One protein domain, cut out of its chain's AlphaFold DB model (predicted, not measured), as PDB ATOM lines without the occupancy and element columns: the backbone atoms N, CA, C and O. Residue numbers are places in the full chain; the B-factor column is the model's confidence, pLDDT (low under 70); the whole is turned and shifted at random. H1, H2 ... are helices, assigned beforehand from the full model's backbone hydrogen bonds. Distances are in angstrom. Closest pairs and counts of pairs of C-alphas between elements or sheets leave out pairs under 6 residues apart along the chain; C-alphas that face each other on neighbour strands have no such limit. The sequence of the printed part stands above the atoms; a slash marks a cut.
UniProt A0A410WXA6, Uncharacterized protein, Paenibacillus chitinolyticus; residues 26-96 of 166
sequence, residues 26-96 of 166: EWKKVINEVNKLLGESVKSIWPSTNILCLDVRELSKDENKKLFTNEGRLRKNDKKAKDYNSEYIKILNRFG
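This is residues 26 to 96 of the 166 residues of an uncharacterized protein of Paenibacillus chitinolyticus (UniProt A0A410WXA6). Two longer helices, H3 and H1, lie side by side and run opposite ways, and the long stretch of residues 39 to 61 covers one side of this pair. The short helix H2 sits at the end of the pair where H1 ends and H3 begins. The printed part has 71 residues with three named helices, in the order H1, H2, H3, and no named strand. The class is all helix, though under half of the residues, 35 of 71, are in named elements. The whole is compact, with a radius of gyration of the C-alphas of 10.9 A, and its spans are 29 by 23 by 19 A.

H3, the longest helix, is residues 79 to 94, from C-alpha 79 at (31.742, -23.862, -27.942) to C-alpha 94 at (51.678, -19.683, -38.563), 23.0 A. H1 is residues 26 to 38, 18.8 A long, and begins at C-alpha 26 at (52.899, -9.582, -39.226). H2 is residues 62 to 67.

H3 and H1 touch, at a shallow tilt of 29 degrees, opposite ways; their closest C-alphas, those of Ile 91 and Val 30, are 6.5 A apart. H2 is close to H3 but not clearly touching it: the closest C-alphas, those of Leu 67 and Ala 81, are 5.4 A apart. Their lines are about perpendicular, at 77 degrees. H2 is also close to H1 but not clearly touching it, with the closest C-alphas, those of Asn 64 and Leu 38, 7.0 A apart and a steep tilt of 62 degrees. Every O i to N i+4 pair is within hydrogen-bond range in H1 and H3; in H2 it is 1 of 2.

The C-alphas farthest apart, those of Asp 62 and Gly 96, are 31.2 A apart. The printed part has no cut. Both links, H1 to H2 with 23 residues and H2 to H3 with 11, are long. The mean pLDDT of the printed part is 95.4, and no printed residue is under 70.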
ATOM      1  N   GLU A  26      53.701  -8.417 -38.839       96.19
ATOM      2  CA  GLU A  26      52.899  -9.582 -39.226       96.19
ATOM      3  C   GLU A  26      51.433  -9.481 -38.776       96.19
ATOM      4  O   GLU A  26      50.562 -10.140 -39.349       96.19
ATOM      5  N   TRP A  27      51.103  -8.596 -37.827       95.75
ATOM      6  CA  TRP A  27      49.728  -8.430 -37.330       95.75
ATOM      7  C   TRP A  27      48.727  -8.029 -38.414       95.75
ATOM      8  O   TRP A  27      47.563  -8.425 -38.349       95.75
ATOM      9  N   LYS A  28      49.166  -7.322 -39.462       95.25
ATOM     10  CA  LYS A  28      48.306  -7.024 -40.618       95.25
ATOM     11  C   LYS A  28      47.821  -8.306 -41.308       95.25
ATOM     12  O   LYS A  28      46.671  -8.379 -41.734       95.25
ATOM     13  N   LYS A  29      48.675  -9.331 -41.398       96.69
ATOM     14  CA  LYS A  29      48.312 -10.633 -41.978       96.69
ATOM     15  C   LYS A  29      47.380 -11.409 -41.048       96.69
ATOM     16  O   LYS A  29      46.423 -12.005 -41.531       96.69
ATOM     17  N   VAL A  30      47.592 -11.329 -39.731       97.25
ATOM     18  CA  VAL A  30      46.671 -11.911 -38.736       97.25
ATOM     19  C   VAL A  30      45.274 -11.320 -38.865       97.25
ATOM     20  O   VAL A  30      44.315 -12.081 -38.935       97.25
ATOM     21  N   ILE A  31      45.148  -9.991 -38.940       96.88
ATOM     22  CA  ILE A  31      43.849  -9.319 -39.102       96.88
ATOM     23  C   ILE A  31      43.134  -9.833 -40.357       96.88
ATOM     24  O   ILE A  31      41.954 -10.165 -40.299       96.88
ATOM     25  N   ASN A  32      43.853  -9.987 -41.472       97.12
ATOM     26  CA  ASN A  32      43.272 -10.531 -42.700       97.12
ATOM     27  C   ASN A  32      42.748 -11.967 -42.528       97.12
ATOM     28  O   ASN A  32      41.672 -12.285 -43.030       97.12
ATOM     29  N   GLU A  33      43.474 -12.840 -41.826       97.88
ATOM     30  CA  GLU A  33      43.008 -14.207 -41.554       97.88
ATOM     31  C   GLU A  33      41.842 -14.236 -40.554       97.88
ATOM     32  O   GLU A  33      40.902 -15.009 -40.728       97.88
ATOM     33  N   VAL A  34      41.844 -13.352 -39.553       97.06
ATOM     34  CA  VAL A  34      40.719 -13.187 -38.618       97.06
ATOM     35  C   VAL A  34      39.462 -12.713 -39.354       97.06
ATOM     36  O   VAL A  34      38.379 -13.240 -39.104       97.06
ATOM     37  N   ASN A  35      39.591 -11.800 -40.317       97.19
ATOM     38  CA  ASN A  35      38.471 -11.359 -41.150       97.19
ATOM     39  C   ASN A  35      37.868 -12.517 -41.961       97.19
ATOM     40  O   ASN A  35      36.647 -12.640 -42.067       97.19
ATOM     41  N   LYS A  36      38.708 -13.421 -42.486       97.06
ATOM     42  CA  LYS A  36      38.237 -14.648 -43.155       97.06
ATOM     43  C   LYS A  36      37.505 -15.576 -42.183       97.06
ATOM     44  O   LYS A  36      36.446 -16.084 -42.532       97.06
ATOM     45  N   LEU A  37      38.036 -15.758 -40.971       95.75
ATOM     46  CA  LEU A  37      37.427 -16.585 -39.921       95.75
ATOM     47  C   LEU A  37      36.050 -16.052 -39.482       95.75
ATOM     48  O   LEU A  37      35.115 -16.824 -39.280       95.75
ATOM     49  N   LEU A  38      35.906 -14.733 -39.348       95.19
ATOM     50  CA  LEU A  38      34.637 -14.079 -39.002       95.19
ATOM     51  C   LEU A  38      33.676 -13.981 -40.202       95.19
ATOM     52  O   LEU A  38      32.468 -13.787 -40.031       95.19
ATOM     53  N   GLY A  39      34.201 -14.094 -41.425       95.62
ATOM     54  CA  GLY A  39      33.466 -13.826 -42.658       95.62
ATOM     55  C   GLY A  39      32.990 -12.372 -42.764       95.62
ATOM     56  O   GLY A  39      31.996 -12.105 -43.437       95.62
ATOM     57  N   GLU A  40      33.629 -11.452 -42.046       95.50
ATOM     58  CA  GLU A  40      33.388 -10.009 -42.079       95.50
ATOM     59  C   GLU A  40      34.683  -9.262 -41.746       95.50
ATOM     60  O   GLU A  40      35.646  -9.862 -41.276       95.50
ATOM     61  N   SER A  41      34.732  -7.962 -42.031       94.75
ATOM     62  CA  SER A  41      35.955  -7.171 -41.869       94.75
ATOM     63  C   SER A  41      35.956  -6.380 -40.569       94.75
ATOM     64  O   SER A  41      35.065  -5.565 -40.350       94.75
ATOM     65  N   VAL A  42      37.009  -6.551 -39.775       94.81
ATOM     66  CA  VAL A  42      37.386  -5.645 -38.688       94.81
ATOM     67  C   VAL A  42      38.613  -4.825 -39.088       94.81
ATOM     68  O   VAL A  42      39.450  -5.258 -39.889       94.81
ATOM     69  N   LYS A  43      38.704  -3.608 -38.553       92.50
ATOM     70  CA  LYS A  43      39.822  -2.682 -38.762       92.50
ATOM     71  C   LYS A  43      41.010  -3.059 -37.892       92.50
ATOM     72  O   LYS A  43      42.154  -2.902 -38.322       92.50
ATOM     73  N   SER A  44      40.749  -3.515 -36.669       91.38
ATOM     74  CA  SER A  44      41.798  -3.797 -35.697       91.38
ATOM     75  C   SER A  44      41.442  -4.935 -34.744       91.38
ATOM     76  O   SER A  44      40.276  -5.225 -34.486       91.38
ATOM     77  N   ILE A  45      42.480  -5.582 -34.215       94.81
ATOM     78  CA  ILE A  45      42.383  -6.546 -33.117       94.81
ATOM     79  C   ILE A  45      43.417  -6.170 -32.057       94.81
ATOM     80  O   ILE A  45      44.475  -5.623 -32.380       94.81
ATOM     81  N   TRP A  46      43.140  -6.481 -30.793       94.25
ATOM     82  CA  TRP A  46      44.154  -6.371 -29.748       94.25
ATOM     83  C   TRP A  46      45.229  -7.446 -29.958       94.25
ATOM     84  O   TRP A  46      44.882  -8.608 -30.191       94.25
ATOM     85  N   PRO A  47      46.525  -7.100 -29.836       93.06
ATOM     86  CA  PRO A  47      47.625  -8.013 -30.126       93.06
ATOM     87  C   PRO A  47      47.886  -8.988 -28.962       93.06
ATOM     88  O   PRO A  47      48.929  -8.959 -28.314       93.06
ATOM     89  N   SER A  48      46.894  -9.819 -28.654       93.56
ATOM     90  CA  SER A  48      46.906 -10.789 -27.559       93.56
ATOM     91  C   SER A  48      47.349 -12.160 -28.062       93.56
ATOM     92  O   SER A  48      46.777 -12.689 -29.002       93.56
ATOM     93  N   THR A  49      48.328 -12.788 -27.416       94.50
ATOM     94  CA  THR A  49      48.830 -14.104 -27.855       94.50
ATOM     95  C   THR A  49      47.985 -15.287 -27.384       94.50
ATOM     96  O   THR A  49      48.167 -16.402 -27.862       94.50
ATOM     97  N   ASN A  50      47.051 -15.057 -26.456       94.44
ATOM     98  CA  ASN A  50      46.327 -16.122 -25.752       94.44
ATOM     99  C   ASN A  50      44.842 -16.196 -26.115       94.44
ATOM    100  O   ASN A  50      44.199 -17.236 -25.948       94.44
ATOM    101  N   ILE A  51      44.272 -15.073 -26.549       95.50
ATOM    102  CA  ILE A  51      42.847 -14.970 -26.850       95.50
ATOM    103  C   ILE A  51      42.570 -13.904 -27.900       95.50
ATOM    104  O   ILE A  51      43.155 -12.821 -27.829       95.50
ATOM    105  N   LEU A  52      41.664 -14.196 -28.838       96.31
ATOM    106  CA  LEU A  52      41.184 -13.200 -29.794       96.31
ATOM    107  C   LEU A  52      40.373 -12.124 -29.064       96.31
ATOM    108  O   LEU A  52      39.383 -12.415 -28.383       96.31
ATOM    109  N   CYS A  53      40.799 -10.879 -29.257       96.25
ATOM    110  CA  CYS A  53      40.196  -9.691 -28.678       96.25
ATOM    111  C   CYS A  53      40.018  -8.625 -29.766       96.25
ATOM    112  O   CYS A  53      40.982  -8.312 -30.464       96.25
ATOM    113  N   LEU A  54      38.827  -8.039 -29.890       95.62
ATOM    114  CA  LEU A  54      38.530  -6.977 -30.864       95.62
ATOM    115  C   LEU A  54      37.410  -6.056 -30.375       95.62
ATOM    116  O   LEU A  54      36.673  -6.419 -29.461       95.62
ATOM    117  N   ASP A  55      37.256  -4.874 -30.970       94.56
ATOM    118  CA  ASP A  55      36.134  -3.992 -30.641       94.56
ATOM    119  C   ASP A  55      34.830  -4.551 -31.235       94.56
ATOM    120  O   ASP A  55      34.634  -4.569 -32.448       94.56
ATOM    121  N   VAL A  56      33.913  -5.001 -30.371       94.31
ATOM    122  CA  VAL A  56      32.628  -5.604 -30.777       94.31
ATOM    123  C   VAL A  56      31.783  -4.644 -31.616       94.31
ATOM    124  O   VAL A  56      30.960  -5.093 -32.411       94.31
ATOM    125  N   ARG A  57      31.992  -3.328 -31.481       92.94
ATOM    126  CA  ARG A  57      31.292  -2.308 -32.276       92.94
ATOM    127  C   ARG A  57      31.688  -2.337 -33.752       92.94
ATOM    128  O   ARG A  57      30.939  -1.820 -34.573       92.94
ATOM    129  N   GLU A  58      32.831  -2.934 -34.095       93.88
ATOM    130  CA  GLU A  58      33.245  -3.142 -35.486       93.88
ATOM    131  C   GLU A  58      32.499  -4.306 -36.156       93.88
ATOM    132  O   GLU A  58      32.485  -4.390 -37.381       93.88
ATOM    133  N   LEU A  59      31.856  -5.187 -35.381       95.19
ATOM    134  CA  LEU A  59      31.113  -6.319 -35.926       95.19
ATOM    135  C   LEU A  59      29.732  -5.882 -36.409       95.19
ATOM    136  O   LEU A  59      28.940  -5.287 -35.677       95.19
ATOM    137  N   SER A  60      29.408  -6.264 -37.633       94.44
ATOM    138  CA  SER A  60      28.094  -6.082 -38.241       94.44
ATOM    139  C   SER A  60      27.170  -7.269 -37.964       94.44
ATOM    140  O   SER A  60      25.982  -7.067 -37.703       94.44
ATOM    141  N   LYS A  61      27.706  -8.499 -37.937       95.06
ATOM    142  CA  LYS A  61      26.904  -9.718 -37.778       95.06
ATOM    143  C   LYS A  61      26.605 -10.025 -36.316       95.06
ATOM    144  O   LYS A  61      27.504 -10.236 -35.501       95.06
ATOM    145  N   ASP A  62      25.324 -10.166 -35.993       94.44
ATOM    146  CA  ASP A  62      24.889 -10.476 -34.626       94.44
ATOM    147  C   ASP A  62      25.353 -11.853 -34.138       94.44
ATOM    148  O   ASP A  62      25.583 -12.038 -32.943       94.44
ATOM    149  N   GLU A  63      25.536 -12.820 -35.045       94.00
ATOM    150  CA  GLU A  63      26.106 -14.123 -34.689       94.00
ATOM    151  C   GLU A  63      27.535 -14.011 -34.144       94.00
ATOM    152  O   GLU A  63      27.861 -14.702 -33.181       94.00
ATOM    153  N   ASN A  64      28.353 -13.112 -34.697       95.00
ATOM    154  CA  ASN A  64      29.717 -12.890 -34.238       95.00
ATOM    155  C   ASN A  64      29.708 -12.084 -32.944       95.00
ATOM    156  O   ASN A  64      30.371 -12.485 -31.992       95.00
ATOM    157  N   LYS A  65      28.887 -11.026 -32.839       95.56
ATOM    158  CA  LYS A  65      28.752 -10.236 -31.598       95.56
ATOM    159  C   LYS A  65      28.453 -11.107 -30.377       95.56
ATOM    160  O   LYS A  65      29.016 -10.881 -29.309       95.56
ATOM    161  N   LYS A  66      27.609 -12.138 -30.529       95.38
ATOM    162  CA  LYS A  66      27.263 -13.078 -29.447       95.38
ATOM    163  C   LYS A  66      28.465 -13.872 -28.920       95.38
ATOM    164  O   LYS A  66      28.470 -14.221 -27.740       95.38
ATOM    165  N   LEU A  67      29.491 -14.110 -29.743       96.06
ATOM    166  CA  LEU A  67      30.707 -14.836 -29.351       96.06
ATOM    167  C   LEU A  67      31.620 -14.018 -28.434       96.06
ATOM    168  O   LEU A  67      32.443 -14.599 -27.723       96.06
ATOM    169  N   PHE A  68      31.472 -12.693 -28.422       96.62
ATOM    170  CA  PHE A  68      32.312 -11.789 -27.648       96.62
ATOM    171  C   PHE A  68      31.592 -11.257 -26.399       96.62
ATOM    172  O   PHE A  68      30.363 -11.172 -26.298       96.62
ATOM    173  N   THR A  69      32.392 -10.941 -25.388       96.00
ATOM    174  CA  THR A  69      32.009 -10.134 -24.226       96.00
ATOM    175  C   THR A  69      31.959  -8.658 -24.615       96.00
ATOM    176  O   THR A  69      32.532  -8.269 -25.627       96.00
ATOM    177  N   ASN A  70      31.337  -7.811 -23.791       91.94
ATOM    178  CA  ASN A  70      31.296  -6.365 -24.045       91.94
ATOM    179  C   ASN A  70      32.699  -5.722 -24.061       91.94
ATOM    180  O   ASN A  70      32.884  -4.673 -24.663       91.94
ATOM    181  N   GLU A  71      33.688  -6.371 -23.438       92.38
ATOM    182  CA  GLU A  71      35.103  -5.975 -23.452       92.38
ATOM    183  C   GLU A  71      35.857  -6.452 -24.704       92.38
ATOM    184  O   GLU A  71      37.068  -6.267 -24.806       92.38
ATOM    185  N   GLY A  72      35.184  -7.132 -25.639       94.75
ATOM    186  CA  GLY A  72      35.805  -7.579 -26.883       94.75
ATOM    187  C   GLY A  72      36.512  -8.925 -26.828       94.75
ATOM    188  O   GLY A  72      37.064  -9.357 -27.834       94.75
ATOM    189  N   ARG A  73      36.497  -9.619 -25.684       96.31
ATOM    190  CA  ARG A  73      37.104 -10.955 -25.519       96.31
ATOM    191  C   ARG A  73      36.133 -12.058 -25.916       96.31
ATOM    192  O   ARG A  73      34.957 -11.963 -25.559       96.31
ATOM    193  N   LEU A  74      36.614 -13.134 -26.543       95.88
ATOM    194  CA  LEU A  74      35.805 -14.339 -26.775       95.88
ATOM    195  C   LEU A  74      35.254 -14.925 -25.458       95.88
ATOM    196  O   LEU A  74      35.942 -14.983 -24.434       95.88
ATOM    197  N   ARG A  75      33.999 -15.385 -25.474       94.94
ATOM    198  CA  ARG A  75      33.343 -16.000 -24.310       94.94
ATOM    199  C   ARG A  75      33.926 -17.383 -24.023       94.94
ATOM    200  O   ARG A  75      33.889 -18.275 -24.859       94.94
ATOM    201  N   LYS A  76      34.382 -17.604 -22.786       90.56
ATOM    202  CA  LYS A  76      35.030 -18.866 -22.375       90.56
ATOM    203  C   LYS A  76      34.105 -20.087 -22.353       90.56
ATOM    204  O   LYS A  76      34.595 -21.204 -22.472       90.56
ATOM    205  N   ASN A  77      32.797 -19.894 -22.180       91.06
ATOM    206  CA  ASN A  77      31.832 -20.990 -22.009       91.06
ATOM    207  C   ASN A  77      31.092 -21.363 -23.301       91.06
ATOM    208  O   ASN A  77      30.305 -22.304 -23.294       91.06
ATOM    209  N   ASP A  78      31.347 -20.658 -24.403       94.50
ATOM    210  CA  ASP A  78      30.704 -20.915 -25.689       94.50
ATOM    211  C   ASP A  78      31.587 -21.829 -26.555       94.50
ATOM    212  O   ASP A  78      32.792 -21.605 -26.689       94.50
ATOM    213  N   LYS A  79      31.002 -22.889 -27.125       95.06
ATOM    214  CA  LYS A  79      31.742 -23.862 -27.942       95.06
ATOM    215  C   LYS A  79      32.291 -23.227 -29.224       95.06
ATOM    216  O   LYS A  79      33.472 -23.395 -29.511       95.06
ATOM    217  N   LYS A  80      31.477 -22.445 -29.938       94.56
ATOM    218  CA  LYS A  80      31.887 -21.765 -31.176       94.56
ATOM    219  C   LYS A  80      32.982 -20.739 -30.873       94.56
ATOM    220  O   LYS A  80      33.957 -20.656 -31.608       94.56
ATOM    221  N   ALA A  81      32.897 -20.027 -29.747       95.62
ATOM    222  CA  ALA A  81      33.964 -19.121 -29.319       95.62
ATOM    223  C   ALA A  81      35.292 -19.855 -29.033       95.62
ATOM    224  O   ALA A  81      36.356 -19.360 -29.403       95.62
ATOM    225  N   LYS A  82      35.262 -21.051 -28.427       96.31
ATOM    226  CA  LYS A  82      36.471 -21.879 -28.232       96.31
ATOM    227  C   LYS A  82      37.084 -22.342 -29.553       96.31
ATOM    228  O   LYS A  82      38.309 -22.328 -29.686       96.31
ATOM    229  N   ASP A  83      36.249 -22.712 -30.521       96.19
ATOM    230  CA  ASP A  83      36.702 -23.120 -31.853       96.19
ATOM    231  C   ASP A  83      37.394 -21.943 -32.567       96.19
ATOM    232  O   ASP A  83      38.520 -22.083 -33.046       96.19
ATOM    233  N   TYR A  84      36.795 -20.746 -32.516       96.12
ATOM    234  CA  TYR A  84      37.394 -19.516 -33.052       96.12
ATOM    235  C   TYR A  84      38.723 -19.185 -32.379       96.12
ATOM    236  O   TYR A  84      39.683 -18.814 -33.053       96.12
ATOM    237  N   ASN A  85      38.808 -19.346 -31.057       96.81
ATOM    238  CA  ASN A  85      40.058 -19.114 -30.347       96.81
ATOM    239  C   ASN A  85      41.145 -20.107 -30.774       96.81
ATOM    240  O   ASN A  85      42.298 -19.727 -30.942       96.81
ATOM    241  N   SER A  86      40.785 -21.372 -30.977       96.94
ATOM    242  CA  SER A  86      41.731 -22.407 -31.404       96.94
ATOM    243  C   SER A  86      42.289 -22.116 -32.799       96.94
ATOM    244  O   SER A  86      43.497 -22.214 -33.011       96.94
ATOM    245  N   GLU A  87      41.437 -21.692 -33.736       97.88
ATOM    246  CA  GLU A  87      41.877 -21.245 -35.062       97.88
ATOM    247  C   GLU A  87      42.725 -19.973 -34.991       97.88
ATOM    248  O   GLU A  87      43.764 -19.884 -35.644       97.88
ATOM    249  N   TYR A  88      42.362 -19.022 -34.131       97.69
ATOM    250  CA  TYR A  88      43.168 -17.831 -33.884       97.69
ATOM    251  C   TYR A  88      44.588 -18.171 -33.403       97.69
ATOM    252  O   TYR A  88      45.560 -17.664 -33.961       97.69
ATOM    253  N   ILE A  89      44.741 -19.085 -32.441       97.81
ATOM    254  CA  ILE A  89      46.065 -19.530 -31.977       97.81
ATOM    255  C   ILE A  89      46.863 -20.199 -33.109       97.81
ATOM    256  O   ILE A  89      48.065 -19.957 -33.242       97.81
ATOM    257  N   LYS A  90      46.218 -20.988 -33.980       98.12
ATOM    258  CA  LYS A  90      46.882 -21.555 -35.169       98.12
ATOM    259  C   LYS A  90      47.356 -20.466 -36.134       98.12
ATOM    260  O   LYS A  90      48.459 -20.578 -36.669       98.12
ATOM    261  N   ILE A  91      46.555 -19.418 -36.340       98.00
ATOM    262  CA  ILE A  91      46.932 -18.247 -37.147       98.00
ATOM    263  C   ILE A  91      48.169 -17.574 -36.541       98.00
ATOM    264  O   ILE A  91      49.139 -17.340 -37.261       98.00
ATOM    265  N   LEU A  92      48.180 -17.321 -35.228       97.94
ATOM    266  CA  LEU A  92      49.337 -16.724 -34.555       97.94
ATOM    267  C   LEU A  92      50.598 -17.573 -34.724       97.94
ATOM    268  O   LEU A  92      51.647 -17.044 -35.084       97.94
ATOM    269  N   ASN A  93      50.497 -18.889 -34.528       97.19
ATOM    270  CA  ASN A  93      51.624 -19.806 -34.702       97.19
ATOM    271  C   ASN A  93      52.170 -19.785 -36.135       97.19
ATOM    272  O   ASN A  93      53.383 -19.740 -36.323       97.19
ATOM    273  N   ARG A  94      51.290 -19.755 -37.144       97.50
ATOM    274  CA  ARG A  94      51.678 -19.683 -38.563       97.50
ATOM    275  C   ARG A  94      52.513 -18.441 -38.880       97.50
ATOM    276  O   ARG A  94      53.424 -18.521 -39.695       97.50
ATOM    277  N   PHE A  95      52.206 -17.314 -38.242       96.81
ATOM    278  CA  PHE A  95      52.930 -16.053 -38.426       96.81
ATOM    279  C   PHE A  95      54.028 -15.817 -37.377       96.81
ATOM    280  O   PHE A  95      54.593 -14.728 -37.318       96.81
ATOM    281  N   GLY A  96      54.346 -16.819 -36.548       96.12
ATOM    282  CA  GLY A  96      55.403 -16.722 -35.538       96.12
ATOM    283  C   GLY A  96      55.098 -15.731 -34.412       96.12
ATOM    284  O   GLY A  96      56.019 -15.108 -33.895       96.12
TER     285      GLY A  96